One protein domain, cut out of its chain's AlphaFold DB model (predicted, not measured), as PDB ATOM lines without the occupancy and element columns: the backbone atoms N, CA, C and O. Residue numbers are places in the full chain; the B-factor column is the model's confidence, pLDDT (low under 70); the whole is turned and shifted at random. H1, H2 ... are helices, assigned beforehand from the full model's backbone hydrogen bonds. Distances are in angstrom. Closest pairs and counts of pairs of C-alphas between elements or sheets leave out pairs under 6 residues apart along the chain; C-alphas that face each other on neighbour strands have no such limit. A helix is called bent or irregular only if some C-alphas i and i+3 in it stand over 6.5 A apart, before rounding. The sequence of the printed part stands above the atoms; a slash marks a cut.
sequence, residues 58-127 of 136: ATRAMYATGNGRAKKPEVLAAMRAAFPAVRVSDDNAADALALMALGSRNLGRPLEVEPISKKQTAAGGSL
ATOM      1  N   ALA A  58     -15.285  48.170 -36.762       95.62
ATOM      2  CA  ALA A  58     -15.274  47.213 -37.868       95.62
ATOM      3  C   ALA A  58     -15.487  45.768 -37.393       95.62
ATOM      4  O   ALA A  58     -16.096  44.977 -38.107       95.62
ATOM      5  N   THR A  59     -15.021  45.421 -36.192       97.25
ATOM      6  CA  THR A  59     -15.246  44.102 -35.589       97.25
ATOM      7  C   THR A  59     -16.709  43.936 -35.198       97.25
ATOM      8  O   THR A  59     -17.318  42.920 -35.527       97.25
ATOM      9  N   ARG A  60     -17.304  44.966 -34.584       97.31
ATOM     10  CA  ARG A  60     -18.743  45.012 -34.292       97.31
ATOM     11  C   ARG A  60     -19.580  44.851 -35.565       97.31
ATOM     12  O   ARG A  60     -20.456  43.993 -35.620       97.31
ATOM     13  N   ALA A  61     -19.277  45.630 -36.606       97.19
ATOM     14  CA  ALA A  61     -19.969  45.557 -37.894       97.19
ATOM     15  C   ALA A  61     -19.790  44.191 -38.580       97.19
ATOM     16  O   ALA A  61     -20.754  43.634 -39.110       97.19
ATOM     17  N   MET A  62     -18.579  43.620 -38.520       97.75
ATOM     18  CA  MET A  62     -18.289  42.274 -39.019       97.75
ATOM     19  C   MET A  62     -19.137  41.224 -38.307       97.75
ATOM     20  O   MET A  62     -19.704  40.370 -38.979       97.75
ATOM     21  N   TYR A  63     -19.263  41.296 -36.981       97.44
ATOM     22  CA  TYR A  63     -20.116  40.380 -36.225       97.44
ATOM     23  C   TYR A  63     -21.593  40.533 -36.610       97.44
ATOM     24  O   TYR A  63     -22.267  39.553 -36.921       97.44
ATOM     25  N   ALA A  64     -22.084  41.772 -36.663       96.88
ATOM     26  CA  ALA A  64     -23.487  42.048 -36.956       96.88
ATOM     27  C   ALA A  64     -23.909  41.609 -38.367       96.88
ATOM     28  O   ALA A  64     -25.009  41.097 -38.545       96.88
ATOM     29  N   THR A  65     -23.052  41.805 -39.375       96.69
ATOM     30  CA  THR A  65     -23.465  41.731 -40.794       96.69
ATOM     31  C   THR A  65     -22.636  40.784 -41.661       96.69
ATOM     32  O   THR A  65     -22.999  40.514 -42.802       96.69
ATOM     33  N   GLY A  66     -21.481  40.319 -41.180       96.31
ATOM     34  CA  GLY A  66     -20.475  39.640 -42.005       96.31
ATOM     35  C   GLY A  66     -19.636  40.590 -42.869       96.31
ATOM     36  O   GLY A  66     -18.837  40.128 -43.689       96.31
ATOM     37  N   ASN A  67     -19.791  41.908 -42.690       96.19
ATOM     38  CA  ASN A  67     -19.049  42.948 -43.391       96.19
ATOM     39  C   ASN A  67     -18.555  44.034 -42.416       96.19
ATOM     40  O   ASN A  67     -19.324  44.849 -41.914       96.19
ATOM     41  N   GLY A  68     -17.237  44.115 -42.212       95.31
ATOM     42  CA  GLY A  68     -16.624  45.123 -41.334       95.31
ATOM     43  C   GLY A  68     -16.741  46.577 -41.816       95.31
ATOM     44  O   GLY A  68     -16.364  47.489 -41.086       95.31
ATOM     45  N   ARG A  69     -17.242  46.809 -43.038       96.56
ATOM     46  CA  ARG A  69     -17.524  48.142 -43.599       96.56
ATOM     47  C   ARG A  69     -19.021  48.450 -43.696       96.56
ATOM     48  O   ARG A  69     -19.387  49.412 -44.371       96.56
ATOM     49  N   ALA A  70     -19.875  47.634 -43.078       96.50
ATOM     50  CA  ALA A  70     -21.313  47.860 -43.090       96.50
ATOM     51  C   ALA A  70     -21.675  49.218 -42.472       96.50
ATOM     52  O   ALA A  70     -21.114  49.650 -41.464       96.50
ATOM     53  N   LYS A  71     -22.634  49.892 -43.097       96.19
ATOM     54  CA  LYS A  71     -23.200  51.157 -42.645       96.19
ATOM     55  C   LYS A  71     -24.266  50.907 -41.581       96.19
ATOM     56  O   LYS A  71     -24.852  49.832 -41.484       96.19
ATOM     57  N   LYS A  72     -24.586  51.957 -40.827       92.75
ATOM     58  CA  LYS A  72     -25.584  51.932 -39.746       92.75
ATOM     59  C   LYS A  72     -26.935  51.297 -40.136       92.75
ATOM     60  O   LYS A  72     -27.413  50.460 -39.375       92.75
ATOM     61  N   PRO A  73     -27.538  51.593 -41.310       97.25
ATOM     62  CA  PRO A  73     -28.792  50.946 -41.704       97.25
ATOM     63  C   PRO A  73     -28.657  49.437 -41.942       97.25
ATOM     64  O   PRO A  73     -29.586  48.690 -41.647       97.25
ATOM     65  N   GLU A  74     -27.505  48.985 -42.445       97.25
ATOM     66  CA  GLU A  74     -27.233  47.565 -42.698       97.25
ATOM     67  C   GLU A  74     -27.086  46.804 -41.378       97.25
ATOM     68  O   GLU A  74     -27.663  45.730 -41.221       97.25
ATOM     69  N   VAL A  75     -26.393  47.395 -40.396       97.19
ATOM     70  CA  VAL A  75     -26.303  46.840 -39.038       97.19
ATOM     71  C   VAL A  75     -27.686  46.767 -38.395       97.19
ATOM     72  O   VAL A  75     -28.075  45.710 -37.910       97.19
ATOM     73  N   LEU A  76     -28.472  47.846 -38.444       97.62
ATOM     74  CA  LEU A  76     -29.827  47.863 -37.886       97.62
ATOM     75  C   LEU A  76     -30.722  46.773 -38.493       97.62
ATOM     76  O   LEU A  76     -31.423  46.072 -37.762       97.62
ATOM     77  N   ALA A  77     -30.694  46.618 -39.818       96.31
ATOM     78  CA  ALA A  77     -31.461  45.588 -40.507       96.31
ATOM     79  C   ALA A  77     -31.015  44.176 -40.098       96.31
ATOM     80  O   ALA A  77     -31.860  43.347 -39.756       96.31
ATOM     81  N   ALA A  78     -29.704  43.921 -40.065       95.62
ATOM     82  CA  ALA A  78     -29.159  42.624 -39.677       95.62
ATOM     83  C   ALA A  78     -29.507  42.263 -38.225       95.62
ATOM     84  O   ALA A  78     -29.952  41.150 -37.957       95.62
ATOM     85  N   MET A  79     -29.397  43.218 -37.298       96.44
ATOM     86  CA  MET A  79     -29.717  42.980 -35.890       96.44
ATOM     87  C   MET A  79     -31.214  42.758 -35.656       96.44
ATOM     88  O   MET A  79     -31.580  41.926 -34.833       96.44
ATOM     89  N   ARG A  80     -32.101  43.428 -36.405       95.94
ATOM     90  CA  ARG A  80     -33.546  43.136 -36.363       95.94
ATOM     91  C   ARG A  80     -33.871  41.738 -36.880       95.94
ATOM     92  O   ARG A  80     -34.714  41.063 -36.300       95.94
ATOM     93  N   ALA A  81     -33.202  41.304 -37.948       94.38
ATOM     94  CA  ALA A  81     -33.388  39.966 -38.499       94.38
ATOM     95  C   ALA A  81     -32.873  38.872 -37.545       94.38
ATOM     96  O   ALA A  81     -33.543  37.863 -37.359       94.38
ATOM     97  N   ALA A  82     -31.721  39.098 -36.906       94.31
ATOM     98  CA  ALA A  82     -31.110  38.161 -35.963       94.31
ATOM     99  C   ALA A  82     -31.834  38.084 -34.603       94.31
ATOM    100  O   ALA A  82     -31.666  37.112 -33.868       94.31
ATOM    101  N   PHE A  83     -32.640  39.094 -34.258       95.00
ATOM    102  CA  PHE A  83     -33.354  39.183 -32.981       95.00
ATOM    103  C   PHE A  83     -34.824  39.588 -33.182       95.00
ATOM    104  O   PHE A  83     -35.244  40.644 -32.705       95.00
ATOM    105  N   PRO A  84     -35.650  38.754 -33.844       93.50
ATOM    106  CA  PRO A  84     -37.024  39.119 -34.203       93.50
ATOM    107  C   PRO A  84     -37.938  39.344 -32.987       93.50
ATOM    108  O   PRO A  84     -38.934  40.057 -33.085       93.50
ATOM    109  N   ALA A  85     -37.594  38.766 -31.831       92.75
ATOM    110  CA  ALA A  85     -38.318  38.954 -30.573       92.75
ATOM    111  C   ALA A  85     -37.923  40.239 -29.816       92.75
ATOM    112  O   ALA A  85     -38.557  40.583 -28.819       92.75
ATOM    113  N   VAL A  86     -36.879  40.951 -30.256       93.19
ATOM    114  CA  VAL A  86     -36.359  42.148 -29.585       93.19
ATOM    115  C   VAL A  86     -36.695  43.386 -30.407       93.19
ATOM    116  O   VAL A  86     -36.370  43.495 -31.589       93.19
ATOM    117  N   ARG A  87     -37.303  44.387 -29.766       94.88
ATOM    118  CA  ARG A  87     -37.531  45.685 -30.405       94.88
ATOM    119  C   ARG A  87     -36.222  46.477 -30.477       94.88
ATOM    120  O   ARG A  87     -35.838  47.126 -29.510       94.88
ATOM    121  N   VAL A  88     -35.585  46.490 -31.645       95.31
ATOM    122  CA  VAL A  88     -34.403  47.327 -31.923       95.31
ATOM    123  C   VAL A  88     -34.854  48.663 -32.525       95.31
ATOM    124  O   VAL A  88     -35.246  48.725 -33.698       95.31
ATOM    125  N   SER A  89     -34.871  49.729 -31.718       94.56
ATOM    126  CA  SER A  89     -35.433  51.043 -32.084       94.56
ATOM    127  C   SER A  89     -34.618  51.783 -33.139       94.56
ATOM    128  O   SER A  89     -35.186  52.281 -34.112       94.56
ATOM    129  N   ASP A  90     -33.304  51.827 -32.958       96.25
ATOM    130  CA  ASP A  90     -32.378  52.682 -33.698       96.25
ATOM    131  C   ASP A  90     -31.000  52.021 -33.863       96.25
ATOM    132  O   ASP A  90     -30.766  50.890 -33.428       96.25
ATOM    133  N   ASP A  91     -30.100  52.723 -34.549       96.06
ATOM    134  CA  ASP A  91     -28.744  52.273 -34.849       96.06
ATOM    135  C   ASP A  91     -27.876  52.093 -33.596       96.06
ATOM    136  O   ASP A  91     -27.123  51.125 -33.525       96.06
ATOM    137  N   ASN A  92     -28.015  52.954 -32.585       94.38
ATOM    138  CA  ASN A  92     -27.268  52.819 -31.332       94.38
ATOM    139  C   ASN A  92     -27.706  51.563 -30.564       94.38
ATOM    140  O   ASN A  92     -26.864  50.833 -30.043       94.38
ATOM    141  N   ALA A  93     -29.013  51.278 -30.528       95.44
ATOM    142  CA  ALA A  93     -29.546  50.050 -29.943       95.44
ATOM    143  C   ALA A  93     -29.068  48.799 -30.700       95.44
ATOM    144  O   ALA A  93     -28.739  47.791 -30.076       95.44
ATOM    145  N   ALA A  94     -28.989  48.864 -32.033       97.19
ATOM    146  CA  ALA A  94     -28.468  47.769 -32.850       97.19
ATOM    147  C   ALA A  94     -26.978  47.507 -32.586       97.19
ATOM    148  O   ALA A  94     -26.582  46.361 -32.378       97.19
ATOM    149  N   ASP A  95     -26.164  48.562 -32.542       97.06
ATOM    150  CA  ASP A  95     -24.734  48.465 -32.251       97.06
ATOM    151  C   ASP A  95     -24.486  47.896 -30.842       97.06
ATOM    152  O   ASP A  95     -23.652  47.004 -30.672       97.06
ATOM    153  N   ALA A  96     -25.255  48.336 -29.840       95.44
ATOM    154  CA  ALA A  96     -25.188  47.797 -28.481       95.44
ATOM    155  C   ALA A  96     -25.593  46.313 -28.416       95.44
ATOM    156  O   ALA A  96     -24.914  45.513 -27.769       95.44
ATOM    157  N   LEU A  97     -26.660  45.924 -29.123       96.44
ATOM    158  CA  LEU A  97     -27.100  44.531 -29.211       96.44
ATOM    159  C   LEU A  97     -26.040  43.647 -29.883       96.44
ATOM    160  O   LEU A  97     -25.811  42.528 -29.433       96.44
ATOM    161  N   ALA A  98     -25.352  44.155 -30.909       97.44
ATOM    162  CA  ALA A  98     -24.268  43.438 -31.574       97.44
ATOM    163  C   ALA A  98     -23.088  43.173 -30.625       97.44
ATOM    164  O   ALA A  98     -22.571  42.057 -30.592       97.44
ATOM    165  N   LEU A  99     -22.687  44.165 -29.820       97.75
ATOM    166  CA  LEU A  99     -21.631  44.004 -28.812       97.75
ATOM    167  C   LEU A  99     -22.030  43.000 -27.723       97.75
ATOM    168  O   LEU A  99     -21.228  42.139 -27.354       97.75
ATOM    169  N   MET A 100     -23.272  43.079 -27.236       96.00
ATOM    170  CA  MET A 100     -23.802  42.130 -26.257       96.00
ATOM    171  C   MET A 100     -23.806  40.704 -26.815       96.00
ATOM    172  O   MET A 100     -23.325  39.787 -26.155       96.00
ATOM    173  N   ALA A 101     -24.314  40.515 -28.033       96.44
ATOM    174  CA  ALA A 101     -24.367  39.216 -28.692       96.44
ATOM    175  C   ALA A 101     -22.963  38.629 -28.919       96.44
ATOM    176  O   ALA A 101     -22.736  37.463 -28.606       96.44
ATOM    177  N   LEU A 102     -22.000  39.452 -29.348       97.06
ATOM    178  CA  LEU A 102     -20.598  39.059 -29.498       97.06
ATOM    179  C   LEU A 102     -19.995  38.554 -28.176       97.06
ATOM    180  O   LEU A 102     -19.358  37.499 -28.150       97.06
ATOM    181  N   GLY A 103     -20.226  39.270 -27.071       95.94
ATOM    182  CA  GLY A 103     -19.797  38.838 -25.738       95.94
ATOM    183  C   GLY A 103     -20.462  37.534 -25.296       95.94
ATOM    184  O   GLY A 103     -19.784  36.608 -24.853       95.94
ATOM    185  N   SER A 104     -21.780  37.430 -25.464       94.81
ATOM    186  CA  SER A 104     -22.547  36.233 -25.109       94.81
ATOM    187  C   SER A 104     -22.098  35.007 -25.906       94.81
ATOM    188  O   SER A 104     -21.951  33.925 -25.337       94.81
ATOM    189  N   ARG A 105     -21.779  35.172 -27.196       94.31
ATOM    190  CA  ARG A 105     -21.233  34.093 -28.024       94.31
ATOM    191  C   ARG A 105     -19.851  33.645 -27.550       94.31
ATOM    192  O   ARG A 105     -19.624  32.442 -27.462       94.31
ATOM    193  N   ASN A 106     -18.968  34.571 -27.168       93.38
ATOM    194  CA  ASN A 106     -17.674  34.217 -26.568       93.38
ATOM    195  C   ASN A 106     -17.826  33.438 -25.247       93.38
ATOM    196  O   ASN A 106     -17.033  32.555 -24.943       93.38
ATOM    197  N   LEU A 107     -18.881  33.717 -24.480       93.19
ATOM    198  CA  LEU A 107     -19.228  32.971 -23.266       93.19
ATOM    199  C   LEU A 107     -19.917  31.619 -23.544       93.19
ATOM    200  O   LEU A 107     -20.387  30.972 -22.608       93.19
ATOM    201  N   GLY A 108     -20.020  31.192 -24.808       92.94
ATOM    202  CA  GLY A 108     -20.695  29.952 -25.200       92.94
ATOM    203  C   GLY A 108     -22.224  30.014 -25.098       92.94
ATOM    204  O   GLY A 108     -22.875  28.974 -25.039       92.94
ATOM    205  N   ARG A 109     -22.806  31.219 -25.052       93.25
ATOM    206  CA  ARG A 109     -24.249  31.475 -24.918       93.25
ATOM    207  C   ARG A 109     -24.750  32.390 -26.047       93.25
ATOM    208  O   ARG A 109     -25.147  33.518 -25.763       93.25
ATOM    209  N   PRO A 110     -24.689  31.971 -27.323       93.00
ATOM    210  CA  PRO A 110     -25.174  32.799 -28.429       93.00
ATOM    211  C   PRO A 110     -26.654  33.162 -28.232       93.00
ATOM    212  O   PRO A 110     -27.429  32.349 -27.727       93.00
ATOM    213  N   LEU A 111     -27.026  34.393 -28.592       92.12
ATOM    214  CA  LEU A 111     -28.379  34.926 -28.368       92.12
ATOM    215  C   LEU A 111     -29.163  35.111 -29.670       92.12
ATOM    216  O   LEU A 111     -30.390  35.107 -29.663       92.12
ATOM    217  N   GLU A 112     -28.447  35.329 -30.766       90.00
ATOM    218  CA  GLU A 112     -28.990  35.482 -32.107       90.00
ATOM    219  C   GLU A 112     -29.638  34.193 -32.621       90.00
ATOM    220  O   GLU A 112     -29.206  33.083 -32.297       90.00
ATOM    221  N   VAL A 113     -30.656  34.343 -33.472       85.69
ATOM    222  CA  VAL A 113     -31.208  33.203 -34.207       85.69
ATOM    223  C   VAL A 113     -30.225  32.771 -35.300       85.69
ATOM    224  O   VAL A 113     -29.746  33.585 -36.089       85.69
ATOM    225  N   GLU A 114     -29.910  31.480 -35.339       75.00
ATOM    226  CA  GLU A 114     -29.092  30.879 -36.397       75.00
ATOM    227  C   GLU A 114     -29.899  30.799 -37.716       75.00
ATOM    228  O   GLU A 114     -31.120  30.616 -37.670       75.00
ATOM    229  N   PRO A 115     -29.259  30.898 -38.901       76.88
ATOM    230  CA  PRO A 115     -27.815  30.820 -39.124       76.88
ATOM    231  C   PRO A 115     -27.106  32.181 -39.245       76.88
ATOM    232  O   PRO A 115     -27.493  33.021 -40.058       76.88
ATOM    233  N   ILE A 116     -25.985  32.348 -38.532       86.25
ATOM    234  CA  ILE A 116     -24.998  33.407 -38.816       86.25
ATOM    235  C   ILE A 116     -23.761  32.845 -39.531       86.25
ATOM    236  O   ILE A 116     -23.381  31.685 -39.377       86.25
ATOM    237  N   SER A 117     -23.116  33.655 -40.371       91.25
ATOM    238  CA  SER A 117     -22.007  33.188 -41.211       91.25
ATOM    239  C   SER A 117     -20.722  32.905 -40.417       91.25
ATOM    240  O   SER A 117     -20.452  33.526 -39.390       91.25
ATOM    241  N   LYS A 118     -19.836  32.050 -40.957       91.12
ATOM    242  CA  LYS A 118     -18.498  31.791 -40.374       91.12
ATOM    243  C   LYS A 118     -17.661  33.063 -40.176       91.12
ATOM    244  O   LYS A 118     -16.834  33.125 -39.276       91.12
ATOM    245  N   LYS A 119     -17.856  34.079 -41.027       93.06
ATOM    246  CA  LYS A 119     -17.169  35.373 -40.888       93.06
ATOM    247  C   LYS A 119     -17.645  36.127 -39.649       93.06
ATOM    248  O   LYS A 119     -16.827  36.718 -38.955       93.06
ATOM    249  N   GLN A 120     -18.947  36.078 -39.368       94.88
ATOM    250  CA  GLN A 120     -19.534  36.703 -38.184       94.88
ATOM    251  C   GLN A 120     -19.046  36.011 -36.916       94.88
ATOM    252  O   GLN A 120     -18.554  36.679 -36.011       94.88
ATOM    253  N   THR A 121     -19.082  34.677 -36.875       93.19
ATOM    254  CA  THR A 121     -18.634  33.922 -35.695       93.19
ATOM    255  C   THR A 121     -17.142  34.098 -35.406       93.19
ATOM    256  O   THR A 121     -16.747  34.100 -34.245       93.19
ATOM    257  N   ALA A 122     -16.318  34.303 -36.437       94.12
ATOM    258  CA  ALA A 122     -14.885  34.550 -36.296       94.12
ATOM    259  C   ALA A 122     -14.523  36.005 -35.938       94.12
ATOM    260  O   ALA A 122     -13.362  36.277 -35.638       94.12
ATOM    261  N   ALA A 123     -15.475  36.947 -35.959       95.00
ATOM    262  CA  ALA A 123     -15.190  38.375 -35.782       95.00
ATOM    263  C   ALA A 123     -14.480  38.685 -34.451       95.00
ATOM    264  O   ALA A 123     -13.603  39.543 -34.406       95.00
ATOM    265  N   GLY A 124     -14.821  37.960 -33.383       92.12
ATOM    266  CA  GLY A 124     -14.221  38.128 -32.058       92.12
ATOM    267  C   GLY A 124     -12.825  37.523 -31.883       92.12
ATOM    268  O   GLY A 124     -12.251  37.683 -30.811       92.12
ATOM    269  N   GLY A 125     -12.277  36.834 -32.889       92.62
ATOM    270  CA  GLY A 125     -11.051  36.039 -32.744       92.62
ATOM    271  C   GLY A 125      -9.763  36.838 -32.512       92.62
ATOM    272  O   GLY A 125      -8.764  36.260 -32.107       92.62
ATOM    273  N   SER A 126      -9.760  38.150 -32.770       88.94
ATOM    274  CA  SER A 126      -8.622  39.035 -32.476       88.94
ATOM    275  C   SER A 126      -8.806  39.877 -31.211       88.94
ATOM    276  O   SER A 126      -7.898  40.627 -30.842       88.94
ATOM    277  N   LEU A 127      -9.974  39.796 -30.566       94.62
ATOM    278  CA  LEU A 127     -10.246  40.522 -29.331       94.62
ATOM    279  C   LEU A 127      -9.491  39.877 -28.170       94.62
ATOM    280  O   LEU A 127      -9.287  38.671 -28.152       94.62
TER     281      LEU A 127
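Overview. This is residues 58 to 127 of the 136 residues of an uncharacterized protein of Rathayibacter sp. VKM Ac-2630 (UniProt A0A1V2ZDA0). Three helices, H1, H2 and H3, pack on one another at crossed angles, with the short H1 in the middle of the contacts and the long H3 running across it. H2 packs on H1 and on the first half of H3, while two very short helices, H4 and H5, pack on H1 away from H2, after a long loop that leads from the far end of H3. The printed part has 70 residues with five named helices, in the order H1, H2, H3, H4, H5, and no named strand; the class is all helix. It is compact, with a radius of gyration of the C-alphas of 10.7 A, and its rounded outline spans 28 by 25 by 19 A.

Arrangement. H1, residues 58 to 65, is the hub, touching four other helices. The first of these along the printed part is H2, residues 72 to 82, which touches H1 with the C-alphas of Thr 65 and Ala 78 closest, 5.9 A apart. H1 and H2 run the same way at a steep tilt of 47 degrees. H3, residues 91 to 106, touches H1 with its residues 95 to 102 alone, and the closest C-alphas are those of Ala 64 and Ala 98, at 5.6 A. The lines of H1 and H3 stand about perpendicular, at 88 degrees. H3 touches H2 with residues 91 to 98 alone; the C-alphas of Leu 76 and Ala 94 are the closest, 5.2 A apart, and the two helices run the same way at a steep tilt of 51 degrees. The packing of the helices is mostly crossed: of the three touching pairs with a tilt, 0 are at a shallow one. H4, residues 118 to 121, touches H1, with the closest C-alphas those of Tyr 63 and Gln 120, 4.2 A apart. H5, residues 123 to 126, touches H1 too, with the C-alphas of Tyr 63 and Ala 123 closest at 5.3 A. H5 is close to H3 but not clearly touching it, the closest C-alphas being those of Leu 102 and Gly 124 at 6.9 A. H4 and H5 meet only through their link. H2 is apart from H4 and from H5, and H3 and H4 are apart only just, at 8.1 A. In H1, H2 and H3 every O i to N i+4 pair is within hydrogen-bond range; H4 and H5 are too short for such a pair, and in each the one O i to N i+3 pair is not within range.

Along the chain. H1 begins at C-alpha 58, at (-15.274, 47.213, -37.868), and measures 10.3 A from first to last C-alpha. H2, residues 72 to 82, measures 15.3 A. H3, the longest helix with 16 residues, runs 22.7 A from C-alpha 91 at (-28.744, 52.273, -34.849) to C-alpha 106 at (-17.674, 34.217, -26.568). H4, residues 118 to 121, measures 5.1 A. H5 is irregular, with C-alphas 123 and 126 being 7.4 A apart, and it ends at C-alpha 126, at (-8.622, 39.035, -32.476).

Size, cuts and confidence. The two C-alphas farthest apart are those of Ala 85 and Ser 126, at 29.8 A. The C-alphas of Ala 58 and Leu 127, the first and last printed, are 12.0 A apart. The printed part has no cut. The link from H3 to H4 is long, with 11 residues; those from H1 to H2 and from H2 to H3 are short, and that from H4 to H5 is tight. The mean pLDDT of the printed part is 94.3, and no printed residue is under 70 in this predicted model.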